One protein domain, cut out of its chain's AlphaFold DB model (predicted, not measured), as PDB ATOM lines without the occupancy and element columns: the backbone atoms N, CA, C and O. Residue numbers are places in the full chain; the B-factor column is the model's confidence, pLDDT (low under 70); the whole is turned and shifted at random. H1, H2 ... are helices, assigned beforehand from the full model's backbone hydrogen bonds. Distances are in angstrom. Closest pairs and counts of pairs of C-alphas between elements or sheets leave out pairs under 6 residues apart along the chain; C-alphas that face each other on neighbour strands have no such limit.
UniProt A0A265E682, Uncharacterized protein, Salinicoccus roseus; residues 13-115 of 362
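Overview. This is residues 13 to 115 of the 362 residues of an uncharacterized protein of Salinicoccus roseus (UniProt A0A265E682). The model is an open, flat frame with an empty middle: the long helix H2 makes the base, H1 makes a corner with it at one end, and beyond the other end a small helix H3 and a loop lead into the long helix H4. Residues 13 to 20 of H1 and 97 to 115 of H4 stick out as two free arms. The printed part has 103 residues with four named helices, in the order H1, H2, H3, H4, and no named strand; its class is all helix. It is extended, with a radius of gyration of the C-alphas of 22.0 A, and spans 60 by 50 by 14 A.

Along the chain. H2, residues 32 to 67, is 51.6 A long and begins with C-alpha 32 at (411.757, 468.805, 413.961). H1, residues 13 to 27, measures 21.1 A and begins with C-alpha 13 at (411.595, 488.097, 403.952). H3, residues 72 to 77, measures 8.6 A. H4, residues 89 to 115, measures 39.0 A and ends with C-alpha 115 at (412.255, 513.923, 404.494).

Arrangement. H2 touches H1 with residues 32 to 35 alone, and H1 touches H2 with residues 22 to 26 alone. Their closest C-alphas, of Met 25 and Ser 35, are 6.2 A apart. The two helices run opposite ways at a steep tilt of 52 degrees. H2 and H3 are apart, and so are H2 and H4. H3 and H4 are close but not clearly touching, the closest C-alphas, of Ala 77 and Leu 89, being 6.5 A apart. They run the same way at a shallow tilt of 23 degrees. H1 is apart from H3 and H4. In H1, H2, H3 and H4 every O i to N i+4 pair is within hydrogen-bond range.

Size, cuts and confidence. The two C-alphas farthest apart, of Gly 29 and Ala 72, are 60.2 A apart. The printed part has no cut. The links H1 to H2 and H2 to H3 are tight, and the link H3 to H4, 11 residues, is long. The mean pLDDT of the printed part is 83.2; residues 13, 25, 67 to 70 and 115 are under 70.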
ATOM      1  N   ASP A  13     411.685 488.979 405.115       69.56
ATOM      2  CA  ASP A  13     411.595 488.097 403.952       69.56
ATOM      3  C   ASP A  13     412.295 486.751 404.176       69.56
ATOM      4  O   ASP A  13     411.719 485.696 403.895       69.56
ATOM      5  N   PHE A  14     413.492 486.748 404.767       73.44
ATOM      6  CA  PHE A  14     414.186 485.510 405.119       73.44
ATOM      7  C   PHE A  14     413.412 484.734 406.188       73.44
ATOM      8  O   PHE A  14     413.237 483.517 406.082       73.44
ATOM      9  N   MET A  15     412.879 485.434 407.192       72.94
ATOM     10  CA  MET A  15     412.082 484.816 408.254       72.94
ATOM     11  C   MET A  15     410.742 484.270 407.748       72.94
ATOM     12  O   MET A  15     410.271 483.248 408.256       72.94
ATOM     13  N   ASN A  16     410.138 484.904 406.744       74.75
ATOM     14  CA  ASN A  16     408.924 484.419 406.093       74.75
ATOM     15  C   ASN A  16     409.202 483.158 405.267       74.75
ATOM     16  O   ASN A  16     408.493 482.164 405.439       74.75
ATOM     17  N   ILE A  17     410.289 483.134 404.487       76.06
ATOM     18  CA  ILE A  17     410.732 481.932 403.761       76.06
ATOM     19  C   ILE A  17     411.026 480.791 404.747       76.06
ATOM     20  O   ILE A  17     410.578 479.660 404.557       76.06
ATOM     21  N   PHE A  18     411.714 481.077 405.854       76.81
ATOM     22  CA  PHE A  18     412.049 480.068 406.860       76.81
ATOM     23  C   PHE A  18     410.798 479.486 407.544       76.81
ATOM     24  O   PHE A  18     410.706 478.273 407.756       76.81
ATOM     25  N   LYS A  19     409.792 480.321 407.842       77.50
ATOM     26  CA  LYS A  19     408.495 479.875 408.384       77.50
ATOM     27  C   LYS A  19     407.717 479.007 407.393       77.50
ATOM     28  O   LYS A  19     407.112 478.015 407.814       77.50
ATOM     29  N   GLU A  20     407.729 479.346 406.105       81.81
ATOM     30  CA  GLU A  20     407.083 478.538 405.063       81.81
ATOM     31  C   GLU A  20     407.750 477.168 404.918       81.81
ATOM     32  O   GLU A  20     407.057 476.147 404.918       81.81
ATOM     33  N   VAL A  21     409.086 477.123 404.912       77.00
ATOM     34  CA  VAL A  21     409.854 475.870 404.859       77.00
ATOM     35  C   VAL A  21     409.532 474.978 406.061       77.00
ATOM     36  O   VAL A  21     409.207 473.805 405.880       77.00
ATOM     37  N   ILE A  22     409.521 475.523 407.285       73.81
ATOM     38  CA  ILE A  22     409.146 474.761 408.492       73.81
ATOM     39  C   ILE A  22     407.703 474.242 408.397       73.81
ATOM     40  O   ILE A  22     407.424 473.098 408.766       73.81
ATOM     41  N   THR A  23     406.776 475.060 407.895       79.50
ATOM     42  CA  THR A  23     405.364 474.676 407.744       79.50
ATOM     43  C   THR A  23     405.203 473.526 406.752       79.50
ATOM     44  O   THR A  23     404.507 472.555 407.054       79.50
ATOM     45  N   MET A  24     405.900 473.581 405.616       78.50
ATOM     46  CA  MET A  24     405.945 472.485 404.646       78.50
ATOM     47  C   MET A  24     406.568 471.215 405.236       78.50
ATOM     48  O   MET A  24     406.029 470.125 405.047       78.50
ATOM     49  N   MET A  25     407.671 471.329 405.979       68.56
ATOM     50  CA  MET A  25     408.341 470.171 406.581       68.56
ATOM     51  C   MET A  25     407.462 469.465 407.620       68.56
ATOM     52  O   MET A  25     407.363 468.236 407.600       68.56
ATOM     53  N   ASN A  26     406.731 470.231 408.436       72.81
ATOM     54  CA  ASN A  26     405.744 469.689 409.373       72.81
ATOM     55  C   ASN A  26     404.563 469.013 408.650       72.81
ATOM     56  O   ASN A  26     404.087 467.968 409.089       72.81
ATOM     57  N   GLN A  27     404.097 469.572 407.525       79.81
ATOM     58  CA  GLN A  27     403.021 468.976 406.715       79.81
ATOM     59  C   GLN A  27     403.441 467.669 406.026       79.81
ATOM     60  O   GLN A  27     402.602 466.796 405.812       79.81
ATOM     61  N   MET A  28     404.729 467.504 405.715       74.56
ATOM     62  CA  MET A  28     405.283 466.271 405.138       74.56
ATOM     63  C   MET A  28     405.568 465.171 406.175       74.56
ATOM     64  O   MET A  28     406.000 464.082 405.799       74.56
ATOM     65  N   GLY A  29     405.313 465.424 407.465       74.38
ATOM     66  CA  GLY A  29     405.465 464.433 408.532       74.38
ATOM     67  C   GLY A  29     406.898 464.237 409.028       74.38
ATOM     68  O   GLY A  29     407.160 463.237 409.692       74.38
ATOM     69  N   TYR A  30     407.812 465.167 408.731       71.38
ATOM     70  CA  TYR A  30     409.149 465.152 409.319       71.38
ATOM     71  C   TYR A  30     409.094 465.640 410.765       71.38
ATOM     72  O   TYR A  30     408.445 466.639 411.080       71.38
ATOM     73  N   THR A  31     409.801 464.956 411.659       80.44
ATOM     74  CA  THR A  31     410.059 465.494 412.999       80.44
ATOM     75  C   THR A  31     410.930 466.752 412.894       80.44
ATOM     76  O   THR A  31     411.630 466.967 411.900       80.44
ATOM     77  N   TYR A  32     410.907 467.607 413.920       73.94
ATOM     78  CA  TYR A  32     411.757 468.805 413.961       73.94
ATOM     79  C   TYR A  32     413.247 468.465 413.774       73.94
ATOM     80  O   TYR A  32     413.950 469.176 413.062       73.94
ATOM     81  N   GLU A  33     413.719 467.356 414.355       78.38
ATOM     82  CA  GLU A  33     415.112 466.910 414.214       78.38
ATOM     83  C   GLU A  33     415.441 466.467 412.782       78.38
ATOM     84  O   GLU A  33     416.454 466.897 412.233       78.38
ATOM     85  N   GLU A  34     414.564 465.689 412.136       80.94
ATOM     86  CA  GLU A  34     414.730 465.305 410.725       80.94
ATOM     87  C   GLU A  34     414.676 466.523 409.797       80.94
ATOM     88  O   GLU A  34     415.427 466.606 408.824       80.94
ATOM     89  N   SER A  35     413.814 467.492 410.114       74.25
ATOM     90  CA  SER A  35     413.685 468.748 409.373       74.25
ATOM     91  C   SER A  35     414.953 469.591 409.484       74.25
ATOM     92  O   SER A  35     415.477 470.073 408.481       74.25
ATOM     93  N   LEU A  36     415.493 469.714 410.697       79.38
ATOM     94  CA  LEU A  36     416.730 470.443 410.955       79.38
ATOM     95  C   LEU A  36     417.934 469.773 410.280       79.38
ATOM     96  O   LEU A  36     418.790 470.466 409.735       79.38
ATOM     97  N   GLN A  37     417.999 468.439 410.295       85.44
ATOM     98  CA  GLN A  37     419.062 467.699 409.621       85.44
ATOM     99  C   GLN A  37     419.002 467.893 408.102       85.44
ATOM    100  O   GLN A  37     420.011 468.264 407.506       85.44
ATOM    101  N   LYS A  38     417.821 467.762 407.490       79.44
ATOM    102  CA  LYS A  38     417.639 468.033 406.057       79.44
ATOM    103  C   LYS A  38     417.972 469.473 405.679       79.44
ATOM    104  O   LYS A  38     418.576 469.701 404.641       79.44
ATOM    105  N   ALA A  39     417.607 470.446 406.515       76.69
ATOM    106  CA  ALA A  39     417.959 471.844 406.276       76.69
ATOM    107  C   ALA A  39     419.483 472.061 406.275       76.69
ATOM    108  O   ALA A  39     419.987 472.830 405.460       76.69
ATOM    109  N   ARG A  40     420.227 471.364 407.149       81.00
ATOM    110  CA  ARG A  40     421.699 471.402 407.154       81.00
ATOM    111  C   ARG A  40     422.297 470.751 405.912       81.00
ATOM    112  O   ARG A  40     423.198 471.337 405.331       81.00
ATOM    113  N   GLU A  41     421.781 469.595 405.500       88.38
ATOM    114  CA  GLU A  41     422.225 468.903 404.282       88.38
ATOM    115  C   GLU A  41     422.010 469.778 403.038       88.38
ATOM    116  O   GLU A  41     422.928 469.948 402.243       88.38
ATOM    117  N   ILE A  42     420.840 470.418 402.918       79.62
ATOM    118  CA  ILE A  42     420.542 471.358 401.824       79.62
ATOM    119  C   ILE A  42     421.482 472.567 401.863       79.62
ATOM    120  O   ILE A  42     421.948 473.011 400.818       79.62
ATOM    121  N   LEU A  43     421.759 473.116 403.050       81.56
ATOM    122  CA  LEU A  43     422.674 474.249 403.188       81.56
ATOM    123  C   LEU A  43     424.103 473.874 402.771       81.56
ATOM    124  O   LEU A  43     424.754 474.649 402.075       81.56
ATOM    125  N   GLU A  44     424.576 472.694 403.168       89.00
ATOM    126  CA  GLU A  44     425.897 472.183 402.798       89.00
ATOM    127  C   GLU A  44     425.992 471.918 401.286       89.00
ATOM    128  O   GLU A  44     426.957 472.334 400.646       89.00
ATOM    129  N   GLU A  45     424.967 471.311 400.683       87.75
ATOM    130  CA  GLU A  45     424.890 471.094 399.232       87.75
ATOM    131  C   GLU A  45     424.835 472.422 398.456       87.75
ATOM    132  O   GLU A  45     425.498 472.576 397.425       87.75
ATOM    133  N   ALA A  46     424.099 473.414 398.966       81.75
ATOM    134  CA  ALA A  46     424.044 474.752 398.382       81.75
ATOM    135  C   ALA A  46     425.406 475.459 398.445       81.75
ATOM    136  O   ALA A  46     425.815 476.068 397.455       81.75
ATOM    137  N   GLN A  47     426.130 475.341 399.563       84.62
ATOM    138  CA  GLN A  47     427.490 475.876 399.703       84.62
ATOM    139  C   GLN A  47     428.454 475.213 398.716       84.62
ATOM    140  O   GLN A  47     429.109 475.911 397.948       84.62
ATOM    141  N   GLN A  48     428.467 473.879 398.643       89.56
ATOM    142  CA  GLN A  48     429.312 473.148 397.688       89.56
ATOM    143  C   GLN A  48     428.993 473.514 396.234       89.56
ATOM    144  O   GLN A  48     429.894 473.654 395.405       89.56
ATOM    145  N   THR A  49     427.709 473.687 395.915       86.19
ATOM    146  CA  THR A  49     427.273 474.115 394.584       86.19
ATOM    147  C   THR A  49     427.756 475.531 394.273       86.19
ATOM    148  O   THR A  49     428.213 475.784 393.157       86.19
ATOM    149  N   ASN A  50     427.700 476.447 395.243       86.06
ATOM    150  CA  ASN A  50     428.210 477.805 395.076       86.06
ATOM    151  C   ASN A  50     429.729 477.815 394.847       86.06
ATOM    152  O   ASN A  50     430.187 478.396 393.865       86.06
ATOM    153  N   ASP A  51     430.489 477.082 395.660       88.38
ATOM    154  CA  ASP A  51     431.946 476.974 395.526       88.38
ATOM    155  C   ASP A  51     432.349 476.383 394.163       88.38
ATOM    156  O   ASP A  51     433.292 476.839 393.507       88.38
ATOM    157  N   MET A  52     431.608 475.375 393.686       89.94
ATOM    158  CA  MET A  52     431.825 474.793 392.363       89.94
ATOM    159  C   MET A  52     431.512 475.794 391.243       89.94
ATOM    160  O   MET A  52     432.264 475.869 390.270       89.94
ATOM    161  N   ASN A  53     430.444 476.585 391.376       84.81
ATOM    162  CA  ASN A  53     430.104 477.631 390.412       84.81
ATOM    163  C   ASN A  53     431.180 478.724 390.358       84.81
ATOM    164  O   ASN A  53     431.569 479.132 389.262       84.81
ATOM    165  N   GLU A  54     431.700 479.157 391.508       87.25
ATOM    166  CA  GLU A  54     432.808 480.115 391.589       87.25
ATOM    167  C   GLU A  54     434.073 479.561 390.921       87.25
ATOM    168  O   GLU A  54     434.696 480.240 390.102       87.25
ATOM    169  N   SER A  55     434.412 478.296 391.182       91.69
ATOM    170  CA  SER A  55     435.550 477.616 390.551       91.69
ATOM    171  C   SER A  55     435.404 477.513 389.027       91.69
ATOM    172  O   SER A  55     436.341 477.821 388.285       91.69
ATOM    173  N   VAL A  56     434.219 477.143 388.524       87.44
ATOM    174  CA  VAL A  56     433.942 477.096 387.077       87.44
ATOM    175  C   VAL A  56     434.030 478.491 386.458       87.44
ATOM    176  O   VAL A  56     434.619 478.638 385.385       87.44
ATOM    177  N   GLN A  57     433.510 479.526 387.122       76.62
ATOM    178  CA  GLN A  57     433.649 480.907 386.650       76.62
ATOM    179  C   GLN A  57     435.115 481.336 386.571       76.62
ATOM    180  O   GLN A  57     435.519 481.912 385.562       76.62
ATOM    181  N   GLN A  58     435.935 481.011 387.574       82.50
ATOM    182  CA  GLN A  58     437.373 481.287 387.540       82.50
ATOM    183  C   GLN A  58     438.057 480.576 386.369       82.50
ATOM    184  O   GLN A  58     438.824 481.200 385.639       82.50
ATOM    185  N   GLN A  59     437.743 479.300 386.128       79.50
ATOM    186  CA  GLN A  59     438.297 478.550 384.994       79.50
ATOM    187  C   GLN A  59     437.897 479.159 383.645       79.50
ATOM    188  O   GLN A  59     438.738 479.276 382.753       79.50
ATOM    189  N   ILE A  60     436.637 479.579 383.495       76.06
ATOM    190  CA  ILE A  60     436.151 480.271 382.293       76.06
ATOM    191  C   ILE A  60     436.882 481.606 382.114       76.06
ATOM    192  O   ILE A  60     437.330 481.904 381.007       76.06
ATOM    193  N   ASN A  61     437.057 482.384 383.183       74.75
ATOM    194  CA  ASN A  61     437.787 483.651 383.138       74.75
ATOM    195  C   ASN A  61     439.243 483.447 382.699       74.75
ATOM    196  O   ASN A  61     439.711 484.160 381.811       74.75
ATOM    197  N   THR A  62     439.929 482.437 383.244       78.69
ATOM    198  CA  THR A  62     441.294 482.068 382.834       78.69
ATOM    199  C   THR A  62     441.344 481.650 381.365       78.69
ATOM    200  O   THR A  62     442.174 482.156 380.617       78.69
ATOM    201  N   LEU A  63     440.414 480.807 380.903       77.38
ATOM    202  CA  LEU A  63     440.316 480.411 379.491       77.38
ATOM    203  C   LEU A  63     440.113 481.614 378.559       77.38
ATOM    204  O   LEU A  63     440.760 481.701 377.514       77.38
ATOM    205  N   ILE A  64     439.245 482.557 378.935       70.12
ATOM    206  CA  ILE A  64     438.998 483.787 378.169       70.12
ATOM    207  C   ILE A  64     440.247 484.677 378.149       70.12
ATOM    208  O   ILE A  64     440.552 485.269 377.112       70.12
ATOM    209  N   ALA A  65     440.967 484.773 379.267       71.00
ATOM    210  CA  ALA A  65     442.185 485.571 379.375       71.00
ATOM    211  C   ALA A  65     443.358 484.973 378.577       71.00
ATOM    212  O   ALA A  65     444.057 485.710 377.886       71.00
ATOM    213  N   GLU A  66     443.561 483.655 378.643       74.44
ATOM    214  CA  GLU A  66     444.721 482.973 378.053       74.44
ATOM    215  C   GLU A  66     444.516 482.573 376.586       74.44
ATOM    216  O   GLU A  66     445.453 482.623 375.790       74.44
ATOM    217  N   SER A  67     443.305 482.141 376.222       64.56
ATOM    218  CA  SER A  67     443.012 481.532 374.912       64.56
ATOM    219  C   SER A  67     442.151 482.417 374.013       64.56
ATOM    220  O   SER A  67     442.040 482.169 372.810       64.56
ATOM    221  N   GLY A  68     441.521 483.446 374.583       58.84
ATOM    222  CA  GLY A  68     440.726 484.396 373.829       58.84
ATOM    223  C   GLY A  68     441.639 485.297 373.010       58.84
ATOM    224  O   GLY A  68     442.223 486.236 373.545       58.84
ATOM    225  N   THR A  69     441.684 485.086 371.694       62.06
ATOM    226  CA  THR A  69     441.987 486.155 370.726       62.06
ATOM    227  C   THR A  69     440.859 487.183 370.808       62.06
ATOM    228  O   THR A  69     439.993 487.269 369.947       62.06
ATOM    229  N   SER A  70     440.788 487.878 371.941       58.72
ATOM    230  CA  SER A  70     439.729 488.827 372.238       58.72
ATOM    231  C   SER A  70     439.872 489.966 371.247       58.72
ATOM    232  O   SER A  70     440.954 490.548 371.134       58.72
ATOM    233  N   ASP A  71     438.795 490.255 370.517       76.50
ATOM    234  CA  ASP A  71     438.742 491.399 369.617       76.50
ATOM    235  C   ASP A  71     439.255 492.648 370.340       76.50
ATOM    236  O   ASP A  71     439.017 492.834 371.539       76.50
ATOM    237  N   ALA A  72     439.956 493.519 369.612       76.88
ATOM    238  CA  ALA A  72     440.500 494.758 370.168       76.88
ATOM    239  C   ALA A  72     439.422 495.591 370.896       76.88
ATOM    240  O   ALA A  72     439.727 496.285 371.862       76.88
ATOM    241  N   GLU A  73     438.159 495.462 370.479       74.00
ATOM    242  CA  GLU A  73     436.988 496.054 371.127       74.00
ATOM    243  C   GLU A  73     436.771 495.542 372.562       74.00
ATOM    244  O   GLU A  73     436.513 496.334 373.464       74.00
ATOM    245  N   VAL A  74     436.945 494.241 372.815       83.31
ATOM    246  CA  VAL A  74     436.799 493.650 374.157       83.31
ATOM    247  C   VAL A  74     437.940 494.088 375.071       83.31
ATOM    248  O   VAL A  74     437.704 494.346 376.249       83.31
ATOM    249  N   LEU A  75     439.163 494.206 374.544       83.62
ATOM    250  CA  LEU A  75     440.300 494.739 375.303       83.62
ATOM    251  C   LEU A  75     440.086 496.214 375.662       83.62
ATOM    252  O   LEU A  75     440.285 496.594 376.810       83.62
ATOM    253  N   GLN A  76     439.594 497.030 374.727       83.06
ATOM    254  CA  GLN A  76     439.228 498.419 375.026       83.06
ATOM    255  C   GLN A  76     438.075 498.505 376.030       83.06
ATOM    256  O   GLN A  76     438.093 499.356 376.913       83.06
ATOM    257  N   ALA A  77     437.105 497.592 375.958       90.69
ATOM    258  CA  ALA A  77     435.999 497.536 376.904       90.69
ATOM    259  C   ALA A  77     436.419 497.096 378.317       90.69
ATOM    260  O   ALA A  77     435.625 497.265 379.239       90.69
ATOM    261  N   ARG A  78     437.624 496.547 378.522       92.00
ATOM    262  CA  ARG A  78     438.171 496.245 379.858       92.00
ATOM    263  C   ARG A  78     438.771 497.461 380.550       92.00
ATOM    264  O   ARG A  78     439.055 497.365 381.734       92.00
ATOM    265  N   ILE A  79     438.943 498.578 379.855       92.62
ATOM    266  CA  ILE A  79     439.436 499.821 380.442       92.62
ATOM    267  C   ILE A  79     438.221 500.707 380.725       92.62
ATOM    268  O   ILE A  79     437.378 500.930 379.850       92.62
ATOM    269  N   ASP A  80     438.058 501.156 381.968       95.12
ATOM    270  CA  ASP A  80     436.986 502.094 382.304       95.12
ATOM    271  C   ASP A  80     437.304 503.539 381.875       95.12
ATOM    272  O   ASP A  80     438.336 503.832 381.275       95.12
ATOM    273  N   ALA A  81     436.368 504.457 382.130       93.75
ATOM    274  CA  ALA A  81     436.524 505.858 381.737       93.75
ATOM    275  C   ALA A  81     437.640 506.571 382.522       93.75
ATOM    276  O   ALA A  81     438.139 507.607 382.088       93.75
ATOM    277  N   GLU A  82     438.017 506.019 383.672       94.75
ATOM    278  CA  GLU A  82     439.058 506.502 384.565       94.75
ATOM    279  C   GLU A  82     440.438 505.899 384.237       94.75
ATOM    280  O   GLU A  82     441.443 506.322 384.808       94.75
ATOM    281  N   GLY A  83     440.505 504.967 383.281       94.88
ATOM    282  CA  GLY A  83     441.737 504.312 382.844       94.88
ATOM    283  C   GLY A  83     442.121 503.083 383.670       94.88
ATOM    284  O   GLY A  83     443.237 502.590 383.516       94.88
ATOM    285  N   ASN A  84     441.233 502.577 384.530       94.75
ATOM    286  CA  ASN A  84     441.460 501.339 385.269       94.75
ATOM    287  C   ASN A  84     441.246 500.145 384.336       94.75
ATOM    288  O   ASN A  84     440.181 500.003 383.728       94.75
ATOM    289  N   GLU A  85     442.259 499.291 384.231       95.06
ATOM    290  CA  GLU A  85     442.218 498.065 383.436       95.06
ATOM    291  C   GLU A  85     441.755 496.884 384.296       95.06
ATOM    292  O   GLU A  85     442.247 496.673 385.405       95.06
ATOM    293  N   TYR A  86     440.809 496.109 383.768       93.19
ATOM    294  CA  TYR A  86     440.238 494.929 384.417       93.19
ATOM    295  C   TYR A  86     440.645 493.648 383.680       93.19
ATOM    296  O   TYR A  86     440.786 493.645 382.454       93.19
ATOM    297  N   THR A  87     440.787 492.531 384.401       88.94
ATOM    298  CA  THR A  87     441.260 491.262 383.815       88.94
ATOM    299  C   THR A  87     440.277 490.751 382.770       88.94
ATOM    300  O   THR A  87     440.666 490.323 381.681       88.94
ATOM    301  N   VAL A  88     438.984 490.848 383.078       87.56
ATOM    302  CA  VAL A  88     437.876 490.474 382.194       87.56
ATOM    303  C   VAL A  88     436.789 491.548 382.215       87.56
ATOM    304  O   VAL A  88     436.625 492.273 383.192       87.56
ATOM    305  N   LEU A  89     435.996 491.637 381.140       87.88
ATOM    306  CA  LEU A  89     434.905 492.618 381.034       87.88
ATOM    307  C   LEU A  89     433.887 492.486 382.180       87.88
ATOM    308  O   LEU A  89     433.326 493.487 382.617       87.88
ATOM    309  N   LYS A  90     433.681 491.265 382.689       90.06
ATOM    310  CA  LYS A  90     432.791 491.003 383.823       90.06
ATOM    311  C   LYS A  90     433.226 491.765 385.077       90.06
ATOM    312  O   LYS A  90     432.398 492.440 385.668       90.06
ATOM    313  N   GLU A  91     434.513 491.729 385.426       90.56
ATOM    314  CA  GLU A  91     435.038 492.427 386.610       90.56
ATOM    315  C   GLU A  91     434.771 493.934 386.539       90.56
ATOM    316  O   GLU A  91     434.370 494.543 387.528       90.56
ATOM    317  N   ARG A  92     434.924 494.534 385.350       95.31
ATOM    318  CA  ARG A  92     434.587 495.946 385.132       95.31
ATOM    319  C   ARG A  92     433.099 496.216 385.358       95.31
ATOM    320  O   ARG A  92     432.753 497.229 385.964       95.31
ATOM    321  N   LEU A  93     432.225 495.357 384.831       95.81
ATOM    322  CA  LEU A  93     430.776 495.508 384.978       95.81
ATOM    323  C   LEU A  93     430.350 495.354 386.440       95.81
ATOM    324  O   LEU A  93     429.653 496.232 386.938       95.81
ATOM    325  N   ASP A  94     430.852 494.331 387.134       95.12
ATOM    326  CA  ASP A  94     430.577 494.093 388.554       95.12
ATOM    327  C   ASP A  94     431.031 495.292 389.411       95.12
ATOM    328  O   ASP A  94     430.281 495.785 390.254       95.12
ATOM    329  N   ALA A  95     432.231 495.829 389.157       95.44
ATOM    330  CA  ALA A  95     432.744 496.996 389.877       95.44
ATOM    331  C   ALA A  95     431.894 498.258 389.637       95.44
ATOM    332  O   ALA A  95     431.659 499.042 390.562       95.44
ATOM    333  N   LYS A  96     431.415 498.477 388.403       95.94
ATOM    334  CA  LYS A  96     430.521 499.605 388.093       95.94
ATOM    335  C   LYS A  96     429.139 499.411 388.717       95.94
ATOM    336  O   LYS A  96     428.600 500.379 389.246       95.94
ATOM    337  N   GLU A  97     428.589 498.202 388.698       96.94
ATOM    338  CA  GLU A  97     427.302 497.878 389.320       96.94
ATOM    339  C   GLU A  97     427.344 498.083 390.839       96.94
ATOM    340  O   GLU A  97     426.468 498.750 391.390       96.94
ATOM    341  N   GLN A  98     428.414 497.641 391.506       95.56
ATOM    342  CA  GLN A  98     428.607 497.878 392.938       95.56
ATOM    343  C   GLN A  98     428.695 499.374 393.269       95.56
ATOM    344  O   GLN A  98     428.074 499.836 394.228       95.56
ATOM    345  N   LYS A  99     429.427 500.151 392.458       94.69
ATOM    346  CA  LYS A  99     429.496 501.610 392.615       94.69
ATOM    347  C   LYS A  99     428.116 502.254 392.451       94.69
ATOM    348  O   LYS A  99     427.731 503.063 393.289       94.69
ATOM    349  N   PHE A 100     427.357 501.868 391.424       94.75
ATOM    350  CA  PHE A 100     425.997 502.373 391.215       94.75
ATOM    351  C   PHE A 100     425.059 502.031 392.376       94.75
ATOM    352  O   PHE A 100     424.304 502.900 392.803       94.75
ATOM    353  N   SER A 101     425.127 500.809 392.913       95.00
ATOM    354  CA  SER A 101     424.345 500.421 394.095       95.00
ATOM    355  C   SER A 101     424.680 501.305 395.297       95.00
ATOM    356  O   SER A 101     423.784 501.865 395.919       95.00
ATOM    357  N   SER A 102     425.971 501.518 395.568       94.00
ATOM    358  CA  SER A 102     426.420 502.384 396.665       94.00
ATOM    359  C   SER A 102     425.979 503.842 396.490       94.00
ATOM    360  O   SER A 102     425.614 504.495 397.469       94.00
ATOM    361  N   ASP A 103     426.022 504.371 395.266       93.94
ATOM    362  CA  ASP A 103     425.579 505.738 394.973       93.94
ATOM    363  C   ASP A 103     424.057 505.881 395.177       93.94
ATOM    364  O   ASP A 103     423.592 506.891 395.716       93.94
ATOM    365  N   LEU A 104     423.274 504.859 394.804       94.62
ATOM    366  CA  LEU A 104     421.825 504.810 395.030       94.62
ATOM    367  C   LEU A 104     421.464 504.717 396.516       94.62
ATOM    368  O   LEU A 104     420.539 505.408 396.953       94.62
ATOM    369  N   ASP A 105     422.197 503.926 397.298       93.00
ATOM    370  CA  ASP A 105     422.006 503.833 398.749       93.00
ATOM    371  C   ASP A 105     422.306 505.174 399.425       93.00
ATOM    372  O   ASP A 105     421.521 505.663 400.245       93.00
ATOM    373  N   HIS A 106     423.401 505.829 399.030       91.88
ATOM    374  CA  HIS A 106     423.753 507.151 399.538       91.88
ATOM    375  C   HIS A 106     422.688 508.201 399.182       91.88
ATOM    376  O   HIS A 106     422.291 509.003 400.034       91.88
ATOM    377  N   PHE A 107     422.186 508.187 397.944       94.06
ATOM    378  CA  PHE A 107     421.111 509.080 397.508       94.06
ATOM    379  C   PHE A 107     419.804 508.832 398.273       94.06
ATOM    380  O   PHE A 107     419.167 509.779 398.740       94.06
ATOM    381  N   SER A 108     419.440 507.567 398.477       92.12
ATOM    382  CA  SER A 108     418.251 507.177 399.242       92.12
ATOM    383  C   SER A 108     418.354 507.622 400.701       92.12
ATOM    384  O   SER A 108     417.402 508.184 401.243       92.12
ATOM    385  N   ALA A 109     419.527 507.465 401.321       86.88
ATOM    386  CA  ALA A 109     419.790 507.953 402.672       86.88
ATOM    387  C   ALA A 109     419.717 509.486 402.760       86.88
ATOM    388  O   ALA A 109     419.197 510.022 403.739       86.88
ATOM    389  N   HIS A 110     420.207 510.201 401.744       86.69
ATOM    390  CA  HIS A 110     420.104 511.657 401.681       86.69
ATOM    391  C   HIS A 110     418.641 512.116 401.601       86.69
ATOM    392  O   HIS A 110     418.223 512.946 402.407       86.69
ATOM    393  N   ILE A 111     417.839 511.504 400.724       86.38
ATOM    394  CA  ILE A 111     416.394 511.760 400.625       86.38
ATOM    395  C   ILE A 111     415.680 511.439 401.941       86.38
ATOM    396  O   ILE A 111     414.818 512.204 402.378       86.38
ATOM    397  N   ALA A 112     416.007 510.315 402.582       83.56
ATOM    398  CA  ALA A 112     415.412 509.940 403.861       83.56
ATOM    399  C   ALA A 112     415.711 510.993 404.935       83.56
ATOM    400  O   ALA A 112     414.794 511.424 405.633       83.56
ATOM    401  N   ARG A 113     416.956 511.483 405.012       80.00
ATOM    402  CA  ARG A 113     417.316 512.585 405.914       80.00
ATOM    403  C   ARG A 113     416.519 513.836 405.590       80.00
ATOM    404  O   ARG A 113     415.875 514.353 406.492       80.00
ATOM    405  N   GLU A 114     416.495 514.303 404.345       79.31
ATOM    406  CA  GLU A 114     415.730 515.506 403.979       79.31
ATOM    407  C   GLU A 114     414.230 515.375 404.300       79.31
ATOM    408  O   GLU A 114     413.597 516.347 404.711       79.31
ATOM    409  N   ASN A 115     413.664 514.169 404.194       69.00
ATOM    410  CA  ASN A 115     412.255 513.923 404.494       69.00
ATOM    411  C   ASN A 115     411.934 513.784 405.992       69.00
ATOM    412  O   ASN A 115     410.816 514.123 406.380       69.00
TER     413      ASN A 115